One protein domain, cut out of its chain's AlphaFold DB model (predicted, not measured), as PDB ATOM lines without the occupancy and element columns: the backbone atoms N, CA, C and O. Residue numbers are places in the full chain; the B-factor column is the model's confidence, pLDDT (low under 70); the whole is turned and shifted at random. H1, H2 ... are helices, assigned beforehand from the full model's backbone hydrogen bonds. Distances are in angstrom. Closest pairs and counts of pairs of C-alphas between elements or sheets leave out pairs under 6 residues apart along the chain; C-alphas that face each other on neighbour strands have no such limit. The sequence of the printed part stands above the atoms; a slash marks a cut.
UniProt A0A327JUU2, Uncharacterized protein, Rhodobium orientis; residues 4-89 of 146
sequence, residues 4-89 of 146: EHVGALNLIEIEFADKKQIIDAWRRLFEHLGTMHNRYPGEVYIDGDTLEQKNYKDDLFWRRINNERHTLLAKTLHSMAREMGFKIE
ATOM      1  N   GLU A   4     295.656 290.892 224.645       73.00
ATOM      2  CA  GLU A   4     294.564 290.191 225.327       73.00
ATOM      3  C   GLU A   4     294.837 288.691 225.474       73.00
ATOM      4  O   GLU A   4     294.620 288.133 226.544       73.00
ATOM      5  N   HIS A   5     295.374 288.041 224.436       75.94
ATOM      6  CA  HIS A   5     295.704 286.616 224.484       75.94
ATOM      7  C   HIS A   5     296.786 286.310 225.528       75.94
ATOM      8  O   HIS A   5     296.659 285.353 226.287       75.94
ATOM      9  N   VAL A   6     297.837 287.135 225.591       78.06
ATOM     10  CA  VAL A   6     298.903 286.984 226.595       78.06
ATOM     11  C   VAL A   6     298.359 287.239 228.002       78.06
ATOM     12  O   VAL A   6     298.672 286.491 228.925       78.06
ATOM     13  N   GLY A   7     297.504 288.255 228.161       78.31
ATOM     14  CA  GLY A   7     296.831 288.544 229.428       78.31
ATOM     15  C   GLY A   7     295.981 287.371 229.918       78.31
ATOM     16  O   GLY A   7     296.142 286.941 231.057       78.31
ATOM     17  N   ALA A   8     295.147 286.803 229.044       82.81
ATOM     18  CA  ALA A   8     294.322 285.639 229.360       82.81
ATOM     19  C   ALA A   8     295.165 284.419 229.761       82.81
ATOM     20  O   ALA A   8     294.832 283.730 230.720       82.81
ATOM     21  N   LEU A   9     296.286 284.173 229.072       87.06
ATOM     22  CA  LEU A   9     297.173 283.058 229.397       87.06
ATOM     23  C   LEU A   9     297.827 283.218 230.777       87.06
ATOM     24  O   LEU A   9     297.966 282.237 231.501       87.06
ATOM     25  N   ASN A  10     298.212 284.440 231.145       86.31
ATOM     26  CA  ASN A  10     298.830 284.717 232.443       86.31
ATOM     27  C   ASN A  10     297.823 284.654 233.602       86.31
ATOM     28  O   ASN A  10     298.202 284.316 234.719       86.31
ATOM     29  N   LEU A  11     296.541 284.940 233.351       90.81
ATOM     30  CA  LEU A  11     295.493 284.831 234.373       90.81
ATOM     31  C   LEU A  11     295.275 283.390 234.848       90.81
ATOM     32  O   LEU A  11     294.893 283.197 235.998       90.81
ATOM     33  N   ILE A  12     295.576 282.388 234.014       88.56
ATOM     34  CA  ILE A  12     295.400 280.970 234.364       88.56
ATOM     35  C   ILE A  12     296.183 280.605 235.631       88.56
ATOM     36  O   ILE A  12     295.659 279.896 236.488       88.56
ATOM     37  N   GLU A  13     297.412 281.107 235.781       89.19
ATOM     38  CA  GLU A  13     298.234 280.839 236.968       89.19
ATOM     39  C   GLU A  13     297.589 281.376 238.253       89.19
ATOM     40  O   GLU A  13     297.707 280.762 239.312       89.19
ATOM     41  N   ILE A  14     296.878 282.501 238.150       88.94
ATOM     42  CA  ILE A  14     296.236 283.178 239.279       88.94
ATOM     43  C   ILE A  14     294.891 282.520 239.608       88.94
ATOM     44  O   ILE A  14     294.637 282.190 240.765       88.94
ATOM     45  N   GLU A  15     294.029 282.319 238.606       88.75
ATOM     46  CA  GLU A  15     292.658 281.816 238.794       88.75
ATOM     47  C   GLU A  15     292.609 280.340 239.198       88.75
ATOM     48  O   GLU A  15     291.704 279.926 239.920       88.75
ATOM     49  N   PHE A  16     293.592 279.551 238.762       92.56
ATOM     50  CA  PHE A  16     293.641 278.108 238.992       92.56
ATOM     51  C   PHE A  16     294.819 277.697 239.883       92.56
ATOM     52  O   PHE A  16     295.260 276.549 239.825       92.56
ATOM     53  N   ALA A  17     295.332 278.609 240.716       90.94
ATOM     54  CA  ALA A  17     296.517 278.395 241.553       90.94
ATOM     55  C   ALA A  17     296.430 277.147 242.459       90.94
ATOM     56  O   ALA A  17     297.443 276.501 242.735       90.94
ATOM     57  N   ASP A  18     295.227 276.775 242.907       93.69
ATOM     58  CA  ASP A  18     294.961 275.588 243.729       93.69
ATOM     59  C   ASP A  18     294.724 274.308 242.900       93.69
ATOM     60  O   ASP A  18     294.701 273.196 243.437       93.69
ATOM     61  N   LYS A  19     294.588 274.429 241.574       93.81
ATOM     62  CA  LYS A  19     294.271 273.331 240.654       93.81
ATOM     63  C   LYS A  19     295.524 272.805 239.975       93.81
ATOM     64  O   LYS A  19     295.818 273.094 238.815       93.81
ATOM     65  N   LYS A  20     296.239 271.932 240.687       93.94
ATOM     66  CA  LYS A  20     297.511 271.348 240.228       93.94
ATOM     67  C   LYS A  20     297.479 270.812 238.788       93.94
ATOM     68  O   LYS A  20     298.416 271.054 238.041       93.94
ATOM     69  N   GLN A  21     296.413 270.115 238.384       91.62
ATOM     70  CA  GLN A  21     296.321 269.546 237.030       91.62
ATOM     71  C   GLN A  21     296.312 270.619 235.931       91.62
ATOM     72  O   GLN A  21     296.926 270.418 234.884       91.62
ATOM     73  N   ILE A  22     295.651 271.753 236.182       91.88
ATOM     74  CA  ILE A  22     295.577 272.882 235.250       91.88
ATOM     75  C   ILE A  22     296.926 273.590 235.191       91.88
ATOM     76  O   ILE A  22     297.466 273.800 234.106       91.88
ATOM     77  N   ILE A  23     297.511 273.878 236.356       95.25
ATOM     78  CA  ILE A  23     298.815 274.540 236.459       95.25
ATOM     79  C   ILE A  23     299.923 273.708 235.806       95.25
ATOM     80  O   ILE A  23     300.767 274.260 235.107       95.25
ATOM     81  N   ASP A  24     299.915 272.385 235.972       95.44
ATOM     82  CA  ASP A  24     300.909 271.512 235.345       95.44
ATOM     83  C   ASP A  24     300.767 271.488 233.809       95.44
ATOM     84  O   ASP A  24     301.775 271.452 233.099       95.44
ATOM     85  N   ALA A  25     299.541 271.539 233.273       91.75
ATOM     86  CA  ALA A  25     299.303 271.627 231.830       91.75
ATOM     87  C   ALA A  25     299.710 272.997 231.263       91.75
ATOM     88  O   ALA A  25     300.441 273.060 230.270       91.75
ATOM     89  N   TRP A  26     299.310 274.077 231.940       94.88
ATOM     90  CA  TRP A  26     299.682 275.448 231.598       94.88
ATOM     91  C   TRP A  26     301.198 275.651 231.628       94.88
ATOM     92  O   TRP A  26     301.758 276.200 230.682       94.88
ATOM     93  N   ARG A  27     301.890 275.144 232.657       95.00
ATOM     94  CA  ARG A  27     303.348 275.280 232.783       95.00
ATOM     95  C   ARG A  27     304.070 274.643 231.598       95.00
ATOM     96  O   ARG A  27     304.973 275.260 231.051       95.00
ATOM     97  N   ARG A  28     303.622 273.472 231.128       95.12
ATOM     98  CA  ARG A  28     304.185 272.828 229.923       95.12
ATOM     99  C   ARG A  28     303.997 273.679 228.667       95.12
ATOM    100  O   ARG A  28     304.908 273.760 227.846       95.12
ATOM    101  N   LEU A  29     302.828 274.304 228.505       93.38
ATOM    102  CA  LEU A  29     302.588 275.252 227.413       93.38
ATOM    103  C   LEU A  29     303.519 276.466 227.526       93.38
ATOM    104  O   LEU A  29     304.153 276.845 226.545       93.38
ATOM    105  N   PHE A  30     303.617 277.057 228.715       92.00
ATOM    106  CA  PHE A  30     304.422 278.250 228.959       92.00
ATOM    107  C   PHE A  30     305.921 277.987 228.753       92.00
ATOM    108  O   PHE A  30     306.600 278.757 228.073       92.00
ATOM    109  N   GLU A  31     306.423 276.857 229.249       95.00
ATOM    110  CA  GLU A  31     307.786 276.380 229.004       95.00
ATOM    111  C   GLU A  31     308.051 276.216 227.502       95.00
ATOM    112  O   GLU A  31     309.071 276.692 227.004       95.00
ATOM    113  N   HIS A  32     307.122 275.623 226.744       94.81
ATOM    114  CA  HIS A  32     307.258 275.483 225.287       94.81
ATOM    115  C   HIS A  32     307.273 276.834 224.557       94.81
ATOM    116  O   HIS A  32     308.038 277.009 223.606       94.81
ATOM    117  N   LEU A  33     306.474 277.806 225.007       91.31
ATOM    118  CA  LEU A  33     306.459 279.165 224.455       91.31
ATOM    119  C   LEU A  33     307.762 279.927 224.736       91.31
ATOM    120  O   LEU A  33     308.215 280.675 223.868       91.31
ATOM    121  N   GLY A  34     308.355 279.734 225.917       89.50
ATOM    122  CA  GLY A  34     309.597 280.388 226.338       89.50
ATOM    123  C   GLY A  34     310.883 279.695 225.876       89.50
ATOM    124  O   GLY A  34     311.957 280.290 225.952       89.50
ATOM    125  N   THR A  35     310.801 278.453 225.394       92.62
ATOM    126  CA  THR A  35     311.975 277.668 224.988       92.62
ATOM    127  C   THR A  35     312.385 277.966 223.548       92.62
ATOM    128  O   THR A  35     311.559 278.017 222.636       92.62
ATOM    129  N   MET A  36     313.694 278.112 223.320       91.38
ATOM    130  CA  MET A  36     314.258 278.124 221.973       91.38
ATOM    131  C   MET A  36     314.265 276.699 221.408       91.38
ATOM    132  O   MET A  36     314.924 275.810 221.947       91.38
ATOM    133  N   HIS A  37     313.531 276.483 220.318       93.62
ATOM    134  CA  HIS A  37     313.391 275.163 219.706       93.62
ATOM    135  C   HIS A  37     314.494 274.879 218.693       93.62
ATOM    136  O   HIS A  37     314.742 275.674 217.785       93.62
ATOM    137  N   ASN A  38     315.113 273.707 218.813       94.81
ATOM    138  CA  ASN A  38     316.092 273.228 217.844       94.81
ATOM    139  C   ASN A  38     315.401 272.664 216.597       94.81
ATOM    140  O   ASN A  38     314.295 272.118 216.661       94.81
ATOM    141  N   ARG A  39     316.085 272.787 215.457       94.50
ATOM    142  CA  ARG A  39     315.664 272.196 214.184       94.50
ATOM    143  C   ARG A  39     315.952 270.700 214.172       94.50
ATOM    144  O   ARG A  39     317.020 270.263 214.600       94.50
ATOM    145  N   TYR A  40     315.010 269.924 213.654       93.81
ATOM    146  CA  TYR A  40     315.212 268.507 213.358       93.81
ATOM    147  C   TYR A  40     316.068 268.312 212.105       93.81
ATOM    148  O   TYR A  40     316.171 269.237 211.302       93.81
ATOM    149  N   PRO A  41     316.662 267.122 211.881       93.44
ATOM    150  CA  PRO A  41     317.554 266.889 210.741       93.44
ATOM    151  C   PRO A  41     316.986 267.316 209.376       93.44
ATOM    152  O   PRO A  41     317.728 267.827 208.547       93.44
ATOM    153  N   GLY A  42     315.671 267.177 209.154       91.69
ATOM    154  CA  GLY A  42     314.998 267.625 207.922       91.69
ATOM    155  C   GLY A  42     314.726 269.135 207.824       91.69
ATOM    156  O   GLY A  42     314.366 269.622 206.759       91.69
ATOM    157  N   GLU A  43     314.906 269.879 208.913       93.94
ATOM    158  CA  GLU A  43     314.640 271.320 209.035       93.94
ATOM    159  C   GLU A  43     315.937 272.151 209.043       93.94
ATOM    160  O   GLU A  43     315.884 273.382 208.997       93.94
ATOM    161  N   VAL A  44     317.103 271.499 209.137       95.69
ATOM    162  CA  VAL A  44     318.425 272.143 209.205       95.69
ATOM    163  C   VAL A  44     318.865 272.610 207.816       95.69
ATOM    164  O   VAL A  44     318.745 271.886 206.822       95.69
ATOM    165  N   TYR A  45     319.395 273.829 207.739       95.06
ATOM    166  CA  TYR A  45     319.975 274.351 206.506       95.06
ATOM    167  C   TYR A  45     321.276 273.631 206.163       95.06
ATOM    168  O   TYR A  45     322.080 273.327 207.041       95.06
ATOM    169  N   ILE A  46     321.478 273.387 204.876       93.50
ATOM    170  CA  ILE A  46     322.682 272.762 204.337       93.50
ATOM    171  C   ILE A  46     323.382 273.795 203.451       93.50
ATOM    172  O   ILE A  46     322.734 274.631 202.812       93.50
ATOM    173  N   ASP A  47     324.711 273.752 203.424       92.44
ATOM    174  CA  ASP A  47     325.498 274.608 202.543       92.44
ATOM    175  C   ASP A  47     325.108 274.367 201.079       92.44
ATOM    176  O   ASP A  47     325.109 273.238 200.589       92.44
ATOM    177  N   GLY A  48     324.748 275.447 200.385       92.62
ATOM    178  CA  GLY A  48     324.244 275.398 199.012       92.62
ATOM    179  C   GLY A  48     322.719 275.371 198.873       92.62
ATOM    180  O   GLY A  48     322.243 275.422 197.741       92.62
ATOM    181  N   ASP A  49     321.950 275.356 199.972       93.69
ATOM    182  CA  ASP A  49     320.488 275.471 199.896       93.69
ATOM    183  C   ASP A  49     320.063 276.752 199.153       93.69
ATOM    184  O   ASP A  49     320.480 277.872 199.490       93.69
ATOM    185  N   THR A  50     319.157 276.591 198.188       96.62
ATOM    186  CA  THR A  50     318.467 277.702 197.528       96.62
ATOM    187  C   THR A  50     317.508 278.401 198.498       96.62
ATOM    188  O   THR A  50     317.144 277.870 199.549       96.62
ATOM    189  N   LEU A  51     317.051 279.607 198.143       95.19
ATOM    190  CA  LEU A  51     316.057 280.335 198.942       95.19
ATOM    191  C   LEU A  51     314.755 279.531 199.124       95.19
ATOM    192  O   LEU A  51     314.190 279.514 200.211       95.19
ATOM    193  N   GLU A  52     314.308 278.832 198.081       94.94
ATOM    194  CA  GLU A  52     313.101 277.999 198.120       94.94
ATOM    195  C   GLU A  52     313.241 276.828 199.105       94.94
ATOM    196  O   GLU A  52     312.343 276.580 199.908       94.94
ATOM    197  N   GLN A  53     314.399 276.163 199.117       94.50
ATOM    198  CA  GLN A  53     314.680 275.068 200.050       94.50
ATOM    199  C   GLN A  53     314.725 275.553 201.502       94.50
ATOM    200  O   GLN A  53     314.208 274.877 202.394       94.50
ATOM    201  N   LYS A  54     315.292 276.741 201.749       94.69
ATOM    202  CA  LYS A  54     315.289 277.361 203.082       94.69
ATOM    203  C   LYS A  54     313.871 277.688 203.543       94.69
ATOM    204  O   LYS A  54     313.510 277.316 204.655       94.69
ATOM    205  N   ASN A  55     313.055 278.280 202.669       94.88
ATOM    206  CA  ASN A  55     311.654 278.588 202.970       94.88
ATOM    207  C   ASN A  55     310.845 277.324 203.295       94.88
ATOM    208  O   ASN A  55     310.064 277.325 204.241       94.88
ATOM    209  N   TYR A  56     311.054 276.232 202.555       93.00
ATOM    210  CA  TYR A  56     310.407 274.951 202.847       93.00
ATOM    211  C   TYR A  56     310.818 274.387 204.217       93.00
ATOM    212  O   TYR A  56     309.974 273.951 204.997       93.00
ATOM    213  N   LYS A  57     312.112 274.435 204.553       95.12
ATOM    214  CA  LYS A  57     312.614 274.003 205.869       95.12
ATOM    215  C   LYS A  57     312.080 274.874 207.008       95.12
ATOM    216  O   LYS A  57     311.840 274.368 208.103       95.12
ATOM    217  N   ASP A  58     311.881 276.164 206.754       94.00
ATOM    218  CA  ASP A  58     311.239 277.084 207.692       94.00
ATOM    219  C   ASP A  58     309.765 276.761 207.899       94.00
ATOM    220  O   ASP A  58     309.317 276.740 209.044       94.00
ATOM    221  N   ASP A  59     309.034 276.451 206.827       92.38
ATOM    222  CA  ASP A  59     307.646 275.989 206.916       92.38
ATOM    223  C   ASP A  59     307.536 274.733 207.789       92.38
ATOM    224  O   ASP A  59     306.748 274.708 208.735       92.38
ATOM    225  N   LEU A  60     308.375 273.722 207.539       92.81
ATOM    226  CA  LEU A  60     308.394 272.490 208.335       92.81
ATOM    227  C   LEU A  60     308.628 272.770 209.824       92.81
ATOM    228  O   LEU A  60     307.863 272.296 210.670       92.81
ATOM    229  N   PHE A  61     309.642 273.584 210.130       94.75
ATOM    230  CA  PHE A  61     309.965 273.974 211.498       94.75
ATOM    231  C   PHE A  61     308.783 274.683 212.170       94.75
ATOM    232  O   PHE A  61     308.330 274.271 213.241       94.75
ATOM    233  N   TRP A  62     308.235 275.726 211.542       92.00
ATOM    234  CA  TRP A  62     307.164 276.517 212.149       92.00
ATOM    235  C   TRP A  62     305.854 275.747 212.278       92.00
ATOM    236  O   TRP A  62     305.179 275.875 213.301       92.00
ATOM    237  N   ARG A  63     305.506 274.905 211.302       87.50
ATOM    238  CA  ARG A  63     304.322 274.039 211.381       87.50
ATOM    239  C   ARG A  63     304.404 273.085 212.557       87.50
ATOM    240  O   ARG A  63     303.436 272.966 213.305       87.50
ATOM    241  N   ARG A  64     305.558 272.449 212.764       92.69
ATOM    242  CA  ARG A  64     305.761 271.562 213.910       92.69
ATOM    243  C   ARG A  64     305.588 272.308 215.231       92.69
ATOM    244  O   ARG A  64     304.777 271.894 216.056       92.69
ATOM    245  N   ILE A  65     306.298 273.422 215.412       92.88
ATOM    246  CA  ILE A  65     306.232 274.213 216.649       92.88
ATOM    247  C   ILE A  65     304.810 274.711 216.921       92.88
ATOM    248  O   ILE A  65     304.347 274.654 218.059       92.88
ATOM    249  N   ASN A  66     304.086 275.152 215.892       87.31
ATOM    250  CA  ASN A  66     302.702 275.591 216.047       87.31
ATOM    251  C   ASN A  66     301.760 274.430 216.402       87.31
ATOM    252  O   ASN A  66     300.906 274.594 217.270       87.31
ATOM    253  N   ASN A  67     301.947 273.246 215.816       83.62
ATOM    254  CA  ASN A  67     301.154 272.060 216.155       83.62
ATOM    255  C   ASN A  67     301.393 271.592 217.597       83.62
ATOM    256  O   ASN A  67     300.442 271.263 218.313       83.62
ATOM    257  N   GLU A  68     302.645 271.602 218.055       88.69
ATOM    258  CA  GLU A  68     302.996 271.290 219.444       88.69
ATOM    259  C   GLU A  68     302.349 272.296 220.415       88.69
ATOM    260  O   GLU A  68     301.731 271.888 221.402       88.69
ATOM    261  N   ARG A  69     302.392 273.599 220.098       88.25
ATOM    262  CA  ARG A  69     301.725 274.658 220.884       88.25
ATOM    263  C   ARG A  69     300.217 274.469 220.955       88.25
ATOM    264  O   ARG A  69     299.658 274.521 222.048       88.25
ATOM    265  N   HIS A  70     299.560 274.225 219.821       84.81
ATOM    266  CA  HIS A  70     298.120 273.962 219.786       84.81
ATOM    267  C   HIS A  70     297.754 272.744 220.632       84.81
ATOM    268  O   HIS A  70     296.803 272.800 221.405       84.81
ATOM    269  N   THR A  71     298.559 271.682 220.567       82.69
ATOM    270  CA  THR A  71     298.363 270.480 221.387       82.69
ATOM    271  C   THR A  71     298.474 270.780 222.885       82.69
ATOM    272  O   THR A  71     297.683 270.288 223.690       82.69
ATOM    273  N   LEU A  72     299.458 271.583 223.295       89.38
ATOM    274  CA  LEU A  72     299.642 271.966 224.698       89.38
ATOM    275  C   LEU A  72     298.526 272.897 225.194       89.38
ATOM    276  O   LEU A  72     298.042 272.740 226.319       89.38
ATOM    277  N   LEU A  73     298.065 273.814 224.342       87.94
ATOM    278  CA  LEU A  73     296.915 274.669 224.624       87.94
ATOM    279  C   LEU A  73     295.631 273.850 224.774       87.94
ATOM    280  O   LEU A  73     294.930 274.015 225.767       87.94
ATOM    281  N   ALA A  74     295.370 272.917 223.858       83.50
ATOM    282  CA  ALA A  74     294.256 271.975 223.932       83.50
ATOM    283  C   ALA A  74     294.242 271.204 225.258       83.50
ATOM    284  O   ALA A  74     293.221 271.160 225.938       83.50
ATOM    285  N   LYS A  75     295.393 270.667 225.685       85.19
ATOM    286  CA  LYS A  75     295.532 269.975 226.979       85.19
ATOM    287  C   LYS A  75     295.236 270.889 228.168       85.19
ATOM    288  O   LYS A  75     294.595 270.461 229.126       85.19
ATOM    289  N   THR A  76     295.678 272.143 228.101       88.12
ATOM    290  CA  THR A  76     295.393 273.143 229.139       88.12
ATOM    291  C   THR A  76     293.891 273.433 229.200       88.12
ATOM    292  O   THR A  76     293.285 273.302 230.262       88.12
ATOM    293  N   LEU A  77     293.252 273.707 228.058       85.31
ATOM    294  CA  LEU A  77     291.802 273.923 227.958       85.31
ATOM    295  C   LEU A  77     290.998 272.714 228.443       85.31
ATOM    296  O   LEU A  77     290.042 272.877 229.198       85.31
ATOM    297  N   HIS A  78     291.424 271.503 228.083       80.88
ATOM    298  CA  HIS A  78     290.809 270.258 228.536       80.88
ATOM    299  C   HIS A  78     290.805 270.146 230.062       80.88
ATOM    300  O   HIS A  78     289.785 269.814 230.668       80.88
ATOM    301  N   SER A  79     291.942 270.444 230.697       85.06
ATOM    302  CA  SER A  79     292.060 270.391 232.155       85.06
ATOM    303  C   SER A  79     291.159 271.417 232.853       85.06
ATOM    304  O   SER A  79     290.509 271.073 233.838       85.06
ATOM    305  N   MET A  80     291.042 272.632 232.301       84.00
ATOM    306  CA  MET A  80     290.143 273.668 232.822       84.00
ATOM    307  C   MET A  80     288.675 273.258 232.680       84.00
ATOM    308  O   MET A  80     287.913 273.312 233.641       84.00
ATOM    309  N   ALA A  81     288.286 272.774 231.499       80.38
ATOM    310  CA  ALA A  81     286.914 272.368 231.219       80.38
ATOM    311  C   ALA A  81     286.435 271.237 232.141       80.38
ATOM    312  O   ALA A  81     285.301 271.263 232.622       80.38
ATOM    313  N   ARG A  82     287.318 270.270 232.422       79.38
ATOM    314  CA  ARG A  82     287.059 269.179 233.366       79.38
ATOM    315  C   ARG A  82     286.803 269.668 234.782       79.38
ATOM    316  O   ARG A  82     285.859 269.197 235.409       79.38
ATOM    317  N   GLU A  83     287.621 270.595 235.271       83.69
ATOM    318  CA  GLU A  83     287.460 271.161 236.614       83.69
ATOM    319  C   GLU A  83     286.163 271.972 236.736       83.69
ATOM    320  O   GLU A  83     285.489 271.926 237.760       83.69
ATOM    321  N   MET A  84     285.767 272.660 235.664       79.25
ATOM    322  CA  MET A  84     284.525 273.435 235.608       79.25
ATOM    323  C   MET A  84     283.269 272.579 235.358       79.25
ATOM    324  O   MET A  84     282.159 273.108 235.335       79.25
ATOM    325  N   GLY A  85     283.415 271.262 235.174       72.94
ATOM    326  CA  GLY A  85     282.292 270.342 234.982       72.94
ATOM    327  C   GLY A  85     281.650 270.382 233.590       72.94
ATOM    328  O   GLY A  85     280.527 269.897 233.426       72.94
ATOM    329  N   PHE A  86     282.332 270.926 232.576       73.81
ATOM    330  CA  PHE A  86     281.855 270.860 231.192       73.81
ATOM    331  C   PHE A  86     281.978 269.430 230.642       73.81
ATOM    332  O   PHE A  86     282.999 268.763 230.820       73.81
ATOM    333  N   LYS A  87     280.934 268.941 229.956       55.66
ATOM    334  CA  LYS A  87     280.946 267.619 229.308       55.66
ATOM    335  C   LYS A  87     281.733 267.672 227.988       55.66
ATOM    336  O   LYS A  87     281.514 268.538 227.154       55.66
ATOM    337  N   ILE A  88     282.652 266.720 227.840       51.31
ATOM    338  CA  ILE A  88     283.872 266.742 227.007       51.31
ATOM    339  C   ILE A  88     283.634 266.362 225.527       51.31
ATOM    340  O   ILE A  88     284.588 266.260 224.773       51.31
ATOM    341  N   GLU A  89     282.393 266.228 225.046       54.16
ATOM    342  CA  GLU A  89     282.129 265.910 223.620       54.16
ATOM    343  C   GLU A  89     282.706 266.971 222.650       54.16
ATOM    344  O   GLU A  89     283.020 266.675 221.504       54.16
TER     345      GLU A  89
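This is residues 4 to 89 of the 146 residues of an uncharacterized protein of Rhodobium orientis (UniProt A0A327JUU2). One long straight helix, H3, makes the long axis of this model, and the shorter helix H2 lies side by side with its later part, running the opposite way, in a lopsided helical hairpin. H1 opens from H2 as a V, joined near their shared link, and stays away from H3; residues 35 to 50 form a long loop leading from the end of H2 to the far end of H3. The printed part has 86 residues, with three named helices in the order H1, H2, H3 and no named strand, and its class is all helix. It is loose, with a radius of gyration of the C-alphas of 17.2 A, and its outline is only just a rod, spanning 54 by 27 by 23 A.

The printed part begins with H1, residues 4 to 15, whose C-alpha 4 is at (294.564, 290.191, 225.327); it measures 16.0 A from first to last C-alpha. H2 follows at residues 20 to 34, 20.5 A long, and ends with C-alpha 34 at (309.597, 280.388, 226.338). H3 holds residues 51 to 83, 33 residues over 48.2 A, from C-alpha 51 at (316.057, 280.335, 198.942) to C-alpha 83 at (287.460, 271.161, 236.614).

H1 and H2 form a helical hairpin and touch, with residues 12 to 13 of H1 and residues 23 to 26 of H2 alone. Their closest C-alphas, those of Glu 13 and Ile 23, are 6.3 A apart. They run opposite ways at a steep tilt of 36 degrees, only just past shallow. H2 and H3 form a second helical hairpin and touch with 18 pairs of C-alphas within 8 A; on H3, residues 69 to 80 alone take part. Their closest C-alphas, those of Ala 25 and Thr 76, are 5.0 A apart. They run opposite ways at a shallow tilt of 16 degrees. H1 and H3 are apart. In H2 and H3 every O i to N i+4 pair is within hydrogen-bond range; in H1 5 of 8 are.

The two C-alphas farthest apart, those of Gly 48 and Gly 85, are 55.5 A from each other. The printed part has no cut. The link from H1 to H2 is tight, with 4 residues, and the link from H2 to H3 is long, with 16 residues, 35 to 50. The C-alphas of that long link lie 10 to 32 A from the mean of all C-alphas. The mean pLDDT of the printed part is 88.3, and residues 87 to 89 are under 70.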